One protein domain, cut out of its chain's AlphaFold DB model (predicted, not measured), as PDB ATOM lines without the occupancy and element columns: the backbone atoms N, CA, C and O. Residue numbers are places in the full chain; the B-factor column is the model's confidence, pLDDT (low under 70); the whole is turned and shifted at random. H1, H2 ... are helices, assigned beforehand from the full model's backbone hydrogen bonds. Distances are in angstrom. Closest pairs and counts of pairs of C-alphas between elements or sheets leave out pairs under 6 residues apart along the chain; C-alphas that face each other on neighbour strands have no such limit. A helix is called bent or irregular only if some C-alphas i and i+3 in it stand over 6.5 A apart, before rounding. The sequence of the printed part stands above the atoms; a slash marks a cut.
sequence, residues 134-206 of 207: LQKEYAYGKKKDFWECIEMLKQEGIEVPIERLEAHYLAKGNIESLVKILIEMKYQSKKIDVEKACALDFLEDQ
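AT A GLANCE: This is residues 134 to 206 of the 207 residues of an uncharacterized protein of Euryarchaeota archaeon (UniProt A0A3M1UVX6). Look first for a long helix, H1, whose leading residues 134 to 144 stick out as a free arm from a small body of helices. In that body H3 runs side by side with residues 145 to 153 of H1, H4 crosses H3 at a steep angle, and H2 runs the same way as H4, close to it. The printed part has 73 residues with four named helices, H1, H2, H3 and H4 in chain order, and no named strand; its class is all helix. The whole is compact, with a radius of gyration of the C-alphas of 12.5 A, and spans 43 by 29 by 18 A, the arm making much of the length.

IN THESE COORDINATES: Find C-alpha 134 at (-59.971, -21.208, 59.649); from there H1, residues 134 to 155, runs 32.1 A to C-alpha 155 at (-35.332, -15.838, 39.724). H3 is residues 175 to 187, 18.4 A long. H4 is residues 194 to 204, 15.5 A long, and ends at C-alpha 204 at (-41.899, -39.286, 44.734). H2 is the shortest, residues 162 to 170. No helix is bent or irregular.

HOW THE PARTS SIT: Start on H1 at residues 145 to 153, the part with which it touches H3. The closest C-alphas are those of Cys 149 and Glu 176, 6.3 A apart, and the helices run the same way at a shallow tilt of 12 degrees. H3 is the hub, touching the three other helices. With residues 177 to 182 it touches H4; the C-alphas of Leu 178 and Asp 201, the closest, are 5.8 A apart. H3 and H4 run opposite ways at a steep tilt of 63 degrees. H2 and H3 only just touch, and only at the corner by their link, with 3 pairs of C-alphas within 8 A; the closest are those of Tyr 169 and Ile 175, 6.3 A apart. H2 is close to H4 but not clearly touching, with the C-alphas of His 168 and Cys 198, the closest, 7.0 A apart; they run the same way at a shallow tilt of 23 degrees. H2 is also close to H1 but not clearly touching, the closest C-alphas being those of Ile 150 and Ile 162 at 7.9 A. H1 and H4 are apart. In H2, H3 and H4 every O i to N i+4 pair is within hydrogen-bond range; in H1, 17 of 18 are.

THE WHOLE: The two C-alphas farthest apart are those of Leu 134 and Ser 189, at 42.9 A. Without residues 134 to 144, which stand free, the body spans 26 by 23 by 16 A. The printed part has no cut. The link from H2 to H3 is tight, those from H1 to H2 and from H3 to H4 are short, and no link is long. The mean pLDDT of the printed part is 78.6; look for values under 70 at residues 134 to 144 and 204 to 206.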
ATOM      1  N   LEU A 134     -60.953 -20.139  59.824       53.34
ATOM      2  CA  LEU A 134     -59.971 -21.208  59.649       53.34
ATOM      3  C   LEU A 134     -59.876 -21.629  58.179       53.34
ATOM      4  O   LEU A 134     -58.781 -21.668  57.631       53.34
ATOM      5  N   GLN A 135     -61.003 -21.867  57.501       57.59
ATOM      6  CA  GLN A 135     -61.004 -22.208  56.072       57.59
ATOM      7  C   GLN A 135     -60.361 -21.118  55.213       57.59
ATOM      8  O   GLN A 135     -59.589 -21.429  54.305       57.59
ATOM      9  N   LYS A 136     -60.638 -19.844  55.513       53.34
ATOM     10  CA  LYS A 136     -60.024 -18.717  54.811       53.34
ATOM     11  C   LYS A 136     -58.509 -18.703  54.995       53.34
ATOM     12  O   LYS A 136     -57.812 -18.451  54.021       53.34
ATOM     13  N   GLU A 137     -58.001 -18.996  56.190       50.72
ATOM     14  CA  GLU A 137     -56.562 -19.046  56.479       50.72
ATOM     15  C   GLU A 137     -55.874 -20.229  55.776       50.72
ATOM     16  O   GLU A 137     -54.842 -20.032  55.138       50.72
ATOM     17  N   TYR A 138     -56.497 -21.414  55.755       51.62
ATOM     18  CA  TYR A 138     -56.015 -22.560  54.968       51.62
ATOM     19  C   TYR A 138     -55.985 -22.275  53.457       51.62
ATOM     20  O   TYR A 138     -55.045 -22.671  52.768       51.62
ATOM     21  N   ALA A 139     -56.992 -21.574  52.931       53.44
ATOM     22  CA  ALA A 139     -57.038 -21.192  51.521       53.44
ATOM     23  C   ALA A 139     -56.038 -20.072  51.176       53.44
ATOM     24  O   ALA A 139     -55.475 -20.069  50.081       53.44
ATOM     25  N   TYR A 140     -55.802 -19.125  52.094       50.25
ATOM     26  CA  TYR A 140     -54.851 -18.028  51.888       50.25
ATOM     27  C   TYR A 140     -53.395 -18.484  51.998       50.25
ATOM     28  O   TYR A 140     -52.581 -18.045  51.190       50.25
ATOM     29  N   GLY A 141     -53.076 -19.370  52.951       52.56
ATOM     30  CA  GLY A 141     -51.738 -19.955  53.091       52.56
ATOM     31  C   GLY A 141     -51.316 -20.668  51.808       52.56
ATOM     32  O   GLY A 141     -50.343 -20.277  51.178       52.56
ATOM     33  N   LYS A 142     -52.170 -21.571  51.313       55.97
ATOM     34  CA  LYS A 142     -51.937 -22.296  50.056       55.97
ATOM     35  C   LYS A 142     -51.771 -21.402  48.819       55.97
ATOM     36  O   LYS A 142     -51.061 -21.777  47.892       55.97
ATOM     37  N   LYS A 143     -52.428 -20.235  48.774       59.22
ATOM     38  CA  LYS A 143     -52.250 -19.266  47.678       59.22
ATOM     39  C   LYS A 143     -50.932 -18.504  47.773       59.22
ATOM     40  O   LYS A 143     -50.401 -18.129  46.734       59.22
ATOM     41  N   LYS A 144     -50.426 -18.240  48.979       60.94
ATOM     42  CA  LYS A 144     -49.147 -17.545  49.165       60.94
ATOM     43  C   LYS A 144     -47.991 -18.414  48.670       60.94
ATOM     44  O   LYS A 144     -47.193 -17.943  47.867       60.94
ATOM     45  N   ASP A 145     -48.010 -19.690  49.045       71.44
ATOM     46  CA  ASP A 145     -46.983 -20.669  48.671       71.44
ATOM     47  C   ASP A 145     -46.897 -20.852  47.139       71.44
ATOM     48  O   ASP A 145     -45.813 -20.975  46.573       71.44
ATOM     49  N   PHE A 146     -48.041 -20.777  46.442       79.25
ATOM     50  CA  PHE A 146     -48.122 -20.847  44.977       79.25
ATOM     51  C   PHE A 146     -47.351 -19.716  44.275       79.25
ATOM     52  O   PHE A 146     -46.596 -19.959  43.334       79.25
ATOM     53  N   TRP A 147     -47.537 -18.469  44.719       81.12
ATOM     54  CA  TRP A 147     -46.897 -17.312  44.085       81.12
ATOM     55  C   TRP A 147     -45.405 -17.224  44.404       81.12
ATOM     56  O   TRP A 147     -44.628 -16.870  43.518       81.12
ATOM     57  N   GLU A 148     -45.001 -17.609  45.617       85.44
ATOM     58  CA  GLU A 148     -43.584 -17.708  45.995       85.44
ATOM     59  C   GLU A 148     -42.844 -18.712  45.092       85.44
ATOM     60  O   GLU A 148     -41.776 -18.405  44.565       85.44
ATOM     61  N   CYS A 149     -43.463 -19.860  44.795       84.19
ATOM     62  CA  CYS A 149     -42.927 -20.862  43.868       84.19
ATOM     63  C   CYS A 149     -42.718 -20.325  42.437       84.19
ATOM     64  O   CYS A 149     -41.709 -20.620  41.795       84.19
ATOM     65  N   ILE A 150     -43.646 -19.505  41.930       85.94
ATOM     66  CA  ILE A 150     -43.505 -18.855  40.616       85.94
ATOM     67  C   ILE A 150     -42.350 -17.853  40.623       85.94
ATOM     68  O   ILE A 150     -41.601 -17.755  39.649       85.94
ATOM     69  N   GLU A 151     -42.210 -17.085  41.702       87.31
ATOM     70  CA  GLU A 151     -41.146 -16.095  41.829       87.31
ATOM     71  C   GLU A 151     -39.764 -16.763  41.878       87.31
ATOM     72  O   GLU A 151     -38.850 -16.301  41.195       87.31
ATOM     73  N   MET A 152     -39.635 -17.907  42.561       88.19
ATOM     74  CA  MET A 152     -38.416 -18.727  42.551       88.19
ATOM     75  C   MET A 152     -38.042 -19.206  41.141       88.19
ATOM     76  O   MET A 152     -36.891 -19.071  40.732       88.19
ATOM     77  N   LEU A 153     -39.005 -19.710  40.360       87.69
ATOM     78  CA  LEU A 153     -38.749 -20.121  38.972       87.69
ATOM     79  C   LEU A 153     -38.273 -18.948  38.105       87.69
ATOM     80  O   LEU A 153     -37.345 -19.103  37.311       87.69
ATOM     81  N   LYS A 154     -38.864 -17.760  38.289       88.25
ATOM     82  CA  LYS A 154     -38.451 -16.539  37.581       88.25
ATOM     83  C   LYS A 154     -37.049 -16.081  37.970       88.25
ATOM     84  O   LYS A 154     -36.293 -15.684  37.087       88.25
ATOM     85  N   GLN A 155     -36.691 -16.143  39.253       88.50
ATOM     86  CA  GLN A 155     -35.332 -15.838  39.724       88.50
ATOM     87  C   GLN A 155     -34.302 -16.786  39.103       88.50
ATOM     88  O   GLN A 155     -33.213 -16.365  38.723       88.50
ATOM     89  N   GLU A 156     -34.688 -18.045  38.909       86.56
ATOM     90  CA  GLU A 156     -33.891 -19.042  38.204       86.56
ATOM     91  C   GLU A 156     -33.975 -18.923  36.671       86.56
ATOM     92  O   GLU A 156     -33.380 -19.728  35.959       86.56
ATOM     93  N   GLY A 157     -34.683 -17.942  36.110       86.50
ATOM     94  CA  GLY A 157     -34.824 -17.796  34.658       86.50
ATOM     95  C   GLY A 157     -35.481 -19.004  33.975       86.50
ATOM     96  O   GLY A 157     -35.244 -19.245  32.793       86.50
ATOM     97  N   ILE A 158     -36.267 -19.792  34.716       86.31
ATOM     98  CA  ILE A 158     -37.052 -20.905  34.184       86.31
ATOM     99  C   ILE A 158     -38.444 -20.367  33.852       86.31
ATOM    100  O   ILE A 158     -39.253 -20.092  34.738       86.31
ATOM    101  N   GLU A 159     -38.740 -20.233  32.563       84.25
ATOM    102  CA  GLU A 159     -40.070 -19.836  32.107       84.25
ATOM    103  C   GLU A 159     -40.990 -21.056  32.027       84.25
ATOM    104  O   GLU A 159     -40.877 -21.897  31.135       84.25
ATOM    105  N   VAL A 160     -41.918 -21.152  32.981       83.12
ATOM    106  CA  VAL A 160     -43.008 -22.133  32.963       83.12
ATOM    107  C   VAL A 160     -44.337 -21.386  32.834       83.12
ATOM    108  O   VAL A 160     -44.572 -20.453  33.606       83.12
ATOM    109  N   PRO A 161     -45.225 -21.780  31.902       85.50
ATOM    110  CA  PRO A 161     -46.567 -21.214  31.811       85.50
ATOM    111  C   PRO A 161     -47.325 -21.408  33.126       85.50
ATOM    112  O   PRO A 161     -47.369 -22.521  33.662       85.50
ATOM    113  N   ILE A 162     -47.944 -20.341  33.630       82.81
ATOM    114  CA  ILE A 162     -48.695 -20.369  34.894       82.81
ATOM    115  C   ILE A 162     -49.827 -21.398  34.805       82.81
ATOM    116  O   ILE A 162     -50.058 -22.137  35.756       82.81
ATOM    117  N   GLU A 163     -50.452 -21.533  33.636       83.06
ATOM    118  CA  GLU A 163     -51.541 -22.476  33.379       83.06
ATOM    119  C   GLU A 163     -51.108 -23.932  33.607       83.06
ATOM    120  O   GLU A 163     -51.901 -24.753  34.067       83.06
ATOM    121  N   ARG A 164     -49.841 -24.270  33.323       83.62
ATOM    122  CA  ARG A 164     -49.306 -25.620  33.569       83.62
ATOM    123  C   ARG A 164     -49.077 -25.876  35.058       83.62
ATOM    124  O   ARG A 164     -49.384 -26.965  35.537       83.62
ATOM    125  N   LEU A 165     -48.586 -24.876  35.790       83.38
ATOM    126  CA  LEU A 165     -48.424 -24.950  37.246       83.38
ATOM    127  C   LEU A 165     -49.783 -25.052  37.952       83.38
ATOM    128  O   LEU A 165     -49.948 -25.864  38.861       83.38
ATOM    129  N   GLU A 166     -50.777 -24.286  37.497       81.06
ATOM    130  CA  GLU A 166     -52.153 -24.372  37.988       81.06
ATOM    131  C   GLU A 166     -52.779 -25.737  37.692       81.06
ATOM    132  O   GLU A 166     -53.392 -26.328  38.578       81.06
ATOM    133  N   ALA A 167     -52.596 -26.279  36.484       80.19
ATOM    134  CA  ALA A 167     -53.096 -27.607  36.140       80.19
ATOM    135  C   ALA A 167     -52.497 -28.699  37.045       80.19
ATOM    136  O   ALA A 167     -53.233 -29.556  37.538       80.19
ATOM    137  N   HIS A 168     -51.189 -28.635  37.325       82.00
ATOM    138  CA  HIS A 168     -50.514 -29.560  38.247       82.00
ATOM    139  C   HIS A 168     -51.058 -29.442  39.676       82.00
ATOM    140  O   HIS A 168     -51.392 -30.440  40.312       82.00
ATOM    141  N   TYR A 169     -51.247 -28.212  40.154       81.44
ATOM    142  CA  TYR A 169     -51.840 -27.939  41.462       81.44
ATOM    143  C   TYR A 169     -53.272 -28.463  41.598       81.44
ATOM    144  O   TYR A 169     -53.640 -29.054  42.615       81.44
ATOM    145  N   LEU A 170     -54.095 -28.258  40.566       79.38
ATOM    146  CA  LEU A 170     -55.477 -28.736  40.518       79.38
ATOM    147  C   LEU A 170     -55.545 -30.265  40.461       79.38
ATOM    148  O   LEU A 170     -56.447 -30.854  41.059       79.38
ATOM    149  N   ALA A 171     -54.559 -30.907  39.833       79.44
ATOM    150  CA  ALA A 171     -54.357 -32.354  39.886       79.44
ATOM    151  C   ALA A 171     -53.865 -32.856  41.261       79.44
ATOM    152  O   ALA A 171     -53.603 -34.046  41.415       79.44
ATOM    153  N   LYS A 172     -53.801 -31.974  42.273       79.81
ATOM    154  CA  LYS A 172     -53.272 -32.206  43.626       79.81
ATOM    155  C   LYS A 172     -51.767 -32.487  43.678       79.81
ATOM    156  O   LYS A 172     -51.296 -32.963  44.704       79.81
ATOM    157  N   GLY A 173     -51.032 -32.170  42.616       78.94
ATOM    158  CA  GLY A 173     -49.575 -32.232  42.610       78.94
ATOM    159  C   GLY A 173     -48.954 -31.176  43.526       78.94
ATOM    160  O   GLY A 173     -49.547 -30.120  43.789       78.94
ATOM    161  N   ASN A 174     -47.752 -31.456  44.023       83.56
ATOM    162  CA  ASN A 174     -47.047 -30.564  44.930       83.56
ATOM    163  C   ASN A 174     -46.177 -29.587  44.128       83.56
ATOM    164  O   ASN A 174     -45.150 -29.948  43.561       83.56
ATOM    165  N   ILE A 175     -46.575 -28.314  44.091       85.06
ATOM    166  CA  ILE A 175     -45.844 -27.293  43.326       85.06
ATOM    167  C   ILE A 175     -44.446 -27.062  43.883       85.06
ATOM    168  O   ILE A 175     -43.519 -26.867  43.106       85.06
ATOM    169  N   GLU A 176     -44.275 -27.079  45.203       86.19
ATOM    170  CA  GLU A 176     -42.967 -26.823  45.810       86.19
ATOM    171  C   GLU A 176     -41.957 -27.900  45.389       86.19
ATOM    172  O   GLU A 176     -40.811 -27.602  45.051       86.19
ATOM    173  N   SER A 177     -42.414 -29.151  45.352       86.31
ATOM    174  CA  SER A 177     -41.650 -30.295  44.859       86.31
ATOM    175  C   SER A 177     -41.366 -30.175  43.358       86.31
ATOM    176  O   SER A 177     -40.208 -30.218  42.942       86.31
ATOM    177  N   LEU A 178     -42.387 -29.873  42.547       87.81
ATOM    178  CA  LEU A 178     -42.225 -29.628  41.112       87.81
ATOM    179  C   LEU A 178     -41.182 -28.535  40.817       87.81
ATOM    180  O   LEU A 178     -40.333 -28.708  39.943       87.81
ATOM    181  N   VAL A 179     -41.214 -27.418  41.550       88.38
ATOM    182  CA  VAL A 179     -40.238 -26.328  41.406       88.38
ATOM    183  C   VAL A 179     -38.831 -26.799  41.755       88.38
ATOM    184  O   VAL A 179     -37.904 -26.524  40.992       88.38
ATOM    185  N   LYS A 180     -38.651 -27.555  42.845       89.00
ATOM    186  CA  LYS A 180     -37.343 -28.130  43.208       89.00
ATOM    187  C   LYS A 180     -36.807 -29.048  42.110       89.00
ATOM    188  O   LYS A 180     -35.654 -28.887  41.716       89.00
ATOM    189  N   ILE A 181     -37.646 -29.924  41.554       87.81
ATOM    190  CA  ILE A 181     -37.273 -30.827  40.454       87.81
ATOM    191  C   ILE A 181     -36.847 -30.028  39.215       87.81
ATOM    192  O   ILE A 181     -35.832 -30.343  38.594       87.81
ATOM    193  N   LEU A 182     -37.588 -28.980  38.848       88.38
ATOM    194  CA  LEU A 182     -37.265 -28.135  37.692       88.38
ATOM    195  C   LEU A 182     -35.928 -27.403  37.862       88.38
ATOM    196  O   LEU A 182     -35.118 -27.363  36.931       88.38
ATOM    197  N   ILE A 183     -35.682 -26.860  39.053       88.62
ATOM    198  CA  ILE A 183     -34.415 -26.215  39.404       88.62
ATOM    199  C   ILE A 183     -33.272 -27.237  39.356       88.62
ATOM    200  O   ILE A 183     -32.226 -26.980  38.758       88.62
ATOM    201  N   GLU A 184     -33.473 -28.430  39.908       88.69
ATOM    202  CA  GLU A 184     -32.470 -29.492  39.892       88.69
ATOM    203  C   GLU A 184     -32.152 -29.966  38.465       88.69
ATOM    204  O   GLU A 184     -30.982 -30.124  38.108       88.69
ATOM    205  N   MET A 185     -33.162 -30.118  37.601       87.31
ATOM    206  CA  MET A 185     -32.965 -30.448  36.185       87.31
ATOM    207  C   MET A 185     -32.095 -29.412  35.470       87.31
ATOM    208  O   MET A 185     -31.212 -29.793  34.693       87.31
ATOM    209  N   LYS A 186     -32.307 -28.121  35.761       87.06
ATOM    210  CA  LYS A 186     -31.488 -27.025  35.234       87.06
ATOM    211  C   LYS A 186     -30.032 -27.150  35.700       87.06
ATOM    212  O   LYS A 186     -29.130 -27.098  34.865       87.06
ATOM    213  N   TYR A 187     -29.787 -27.373  36.993       86.62
ATOM    214  CA  TYR A 187     -28.425 -27.552  37.522       86.62
ATOM    215  C   TYR A 187     -27.727 -28.803  36.977       86.62
ATOM    216  O   TYR A 187     -26.520 -28.790  36.744       86.62
ATOM    217  N   GLN A 188     -28.481 -29.862  36.689       88.31
ATOM    218  CA  GLN A 188     -27.964 -31.079  36.060       88.31
ATOM    219  C   GLN A 188     -27.717 -30.928  34.546       88.31
ATOM    220  O   GLN A 188     -27.398 -31.918  33.886       88.31
ATOM    221  N   SER A 189     -27.873 -29.722  33.977       79.44
ATOM    222  CA  SER A 189     -27.778 -29.455  32.531       79.44
ATOM    223  C   SER A 189     -28.678 -30.363  31.680       79.44
ATOM    224  O   SER A 189     -28.421 -30.591  30.496       79.44
ATOM    225  N   LYS A 190     -29.746 -30.907  32.275       77.75
ATOM    226  CA  LYS A 190     -30.758 -31.673  31.551       77.75
ATOM    227  C   LYS A 190     -31.690 -30.687  30.861       77.75
ATOM    228  O   LYS A 190     -31.983 -29.613  31.383       77.75
ATOM    229  N   LYS A 191     -32.183 -31.063  29.681       81.62
ATOM    230  CA  LYS A 191     -33.237 -30.299  29.008       81.62
ATOM    231  C   LYS A 191     -34.430 -30.184  29.962       81.62
ATOM    232  O   LYS A 191     -34.942 -31.210  30.411       81.62
ATOM    233  N   ILE A 192     -34.833 -28.951  30.268       78.31
ATOM    234  CA  ILE A 192     -35.975 -28.674  31.140       78.31
ATOM    235  C   ILE A 192     -37.233 -29.167  30.426       78.31
ATOM    236  O   ILE A 192     -37.566 -28.696  29.339       78.31
ATOM    237  N   ASP A 193     -37.895 -30.147  31.031       84.12
ATOM    238  CA  ASP A 193     -39.132 -30.734  30.538       84.12
ATOM    239  C   ASP A 193     -40.149 -30.762  31.681       84.12
ATOM    240  O   ASP A 193     -40.026 -31.530  32.637       84.12
ATOM    241  N   VAL A 194     -41.140 -29.877  31.575       83.50
ATOM    242  CA  VAL A 194     -42.178 -29.680  32.591       83.50
ATOM    243  C   VAL A 194     -43.036 -30.933  32.752       83.50
ATOM    244  O   VAL A 194     -43.398 -31.277  33.869       83.50
ATOM    245  N   GLU A 195     -43.321 -31.654  31.667       84.06
ATOM    246  CA  GLU A 195     -44.174 -32.851  31.713       84.06
ATOM    247  C   GLU A 195     -43.455 -33.991  32.431       84.06
ATOM    248  O   GLU A 195     -44.037 -34.689  33.266       84.06
ATOM    249  N   LYS A 196     -42.150 -34.118  32.181       84.56
ATOM    250  CA  LYS A 196     -41.303 -35.069  32.894       84.56
ATOM    251  C   LYS A 196     -41.158 -34.719  34.376       84.56
ATOM    252  O   LYS A 196     -41.167 -35.623  35.206       84.56
ATOM    253  N   ALA A 197     -41.029 -33.436  34.710       84.50
ATOM    254  CA  ALA A 197     -40.953 -32.982  36.096       84.50
ATOM    255  C   ALA A 197     -42.272 -33.234  36.853       84.50
ATOM    256  O   ALA A 197     -42.238 -33.754  37.965       84.50
ATOM    257  N   CYS A 198     -43.424 -32.980  36.222       84.69
ATOM    258  CA  CYS A 198     -44.739 -33.324  36.773       84.69
ATOM    259  C   CYS A 198     -44.872 -34.828  37.047       84.69
ATOM    260  O   CYS A 198     -45.365 -35.218  38.099       84.69
ATOM    261  N   ALA A 199     -44.415 -35.682  36.125       83.31
ATOM    262  CA  ALA A 199     -44.453 -37.130  36.321       83.31
ATOM    263  C   ALA A 199     -43.549 -37.599  37.474       83.31
ATOM    264  O   ALA A 199     -43.912 -38.530  38.187       83.31
ATOM    265  N   LEU A 200     -42.384 -36.968  37.661       83.31
ATOM    266  CA  LEU A 200     -41.470 -37.285  38.762       83.31
ATOM    267  C   LEU A 200     -42.046 -36.895  40.125       83.31
ATOM    268  O   LEU A 200     -41.927 -37.688  41.053       83.31
ATOM    269  N   ASP A 201     -42.728 -35.751  40.219       86.12
ATOM    270  CA  ASP A 201     -43.414 -35.326  41.447       86.12
ATOM    271  C   ASP A 201     -44.417 -36.388  41.931       86.12
ATOM    272  O   ASP A 201     -44.361 -36.843  43.071       86.12
ATOM    273  N   PHE A 202     -45.270 -36.889  41.032       81.50
ATOM    274  CA  PHE A 202     -46.246 -37.932  41.376       81.50
ATOM    275  C   PHE A 202     -45.620 -39.286  41.744       81.50
ATOM    276  O   PHE A 202     -46.277 -40.105  42.386       81.50
ATOM    277  N   LEU A 203     -44.382 -39.554  41.317       78.19
ATOM    278  CA  LEU A 203     -43.661 -40.784  41.652       78.19
ATOM    279  C   LEU A 203     -42.942 -40.691  43.003       78.19
ATOM    280  O   LEU A 203     -42.792 -41.716  43.669       78.19
ATOM    281  N   GLU A 204     -42.491 -39.501  43.407       66.56
ATOM    282  CA  GLU A 204     -41.899 -39.286  44.734       66.56
ATOM    283  C   GLU A 204     -42.940 -39.376  45.852       66.56
ATOM    284  O   GLU A 204     -42.633 -39.926  46.904       66.56
ATOM    285  N   ASP A 205     -44.184 -38.961  45.597       58.75
ATOM    286  CA  ASP A 205     -45.286 -39.011  46.574       58.75
ATOM    287  C   ASP A 205     -45.778 -40.449  46.888       58.75
ATOM    288  O   ASP A 205     -46.611 -40.656  47.771       58.75
ATOM    289  N   GLN A 206     -45.278 -41.468  46.168       53.44
ATOM    290  CA  GLN A 206     -45.592 -42.891  46.393       53.44
ATOM    291  C   GLN A 206     -44.518 -43.674  47.173       53.44
ATOM    292  O   GLN A 206     -44.662 -44.891  47.334       53.44
TER     293      GLN A 206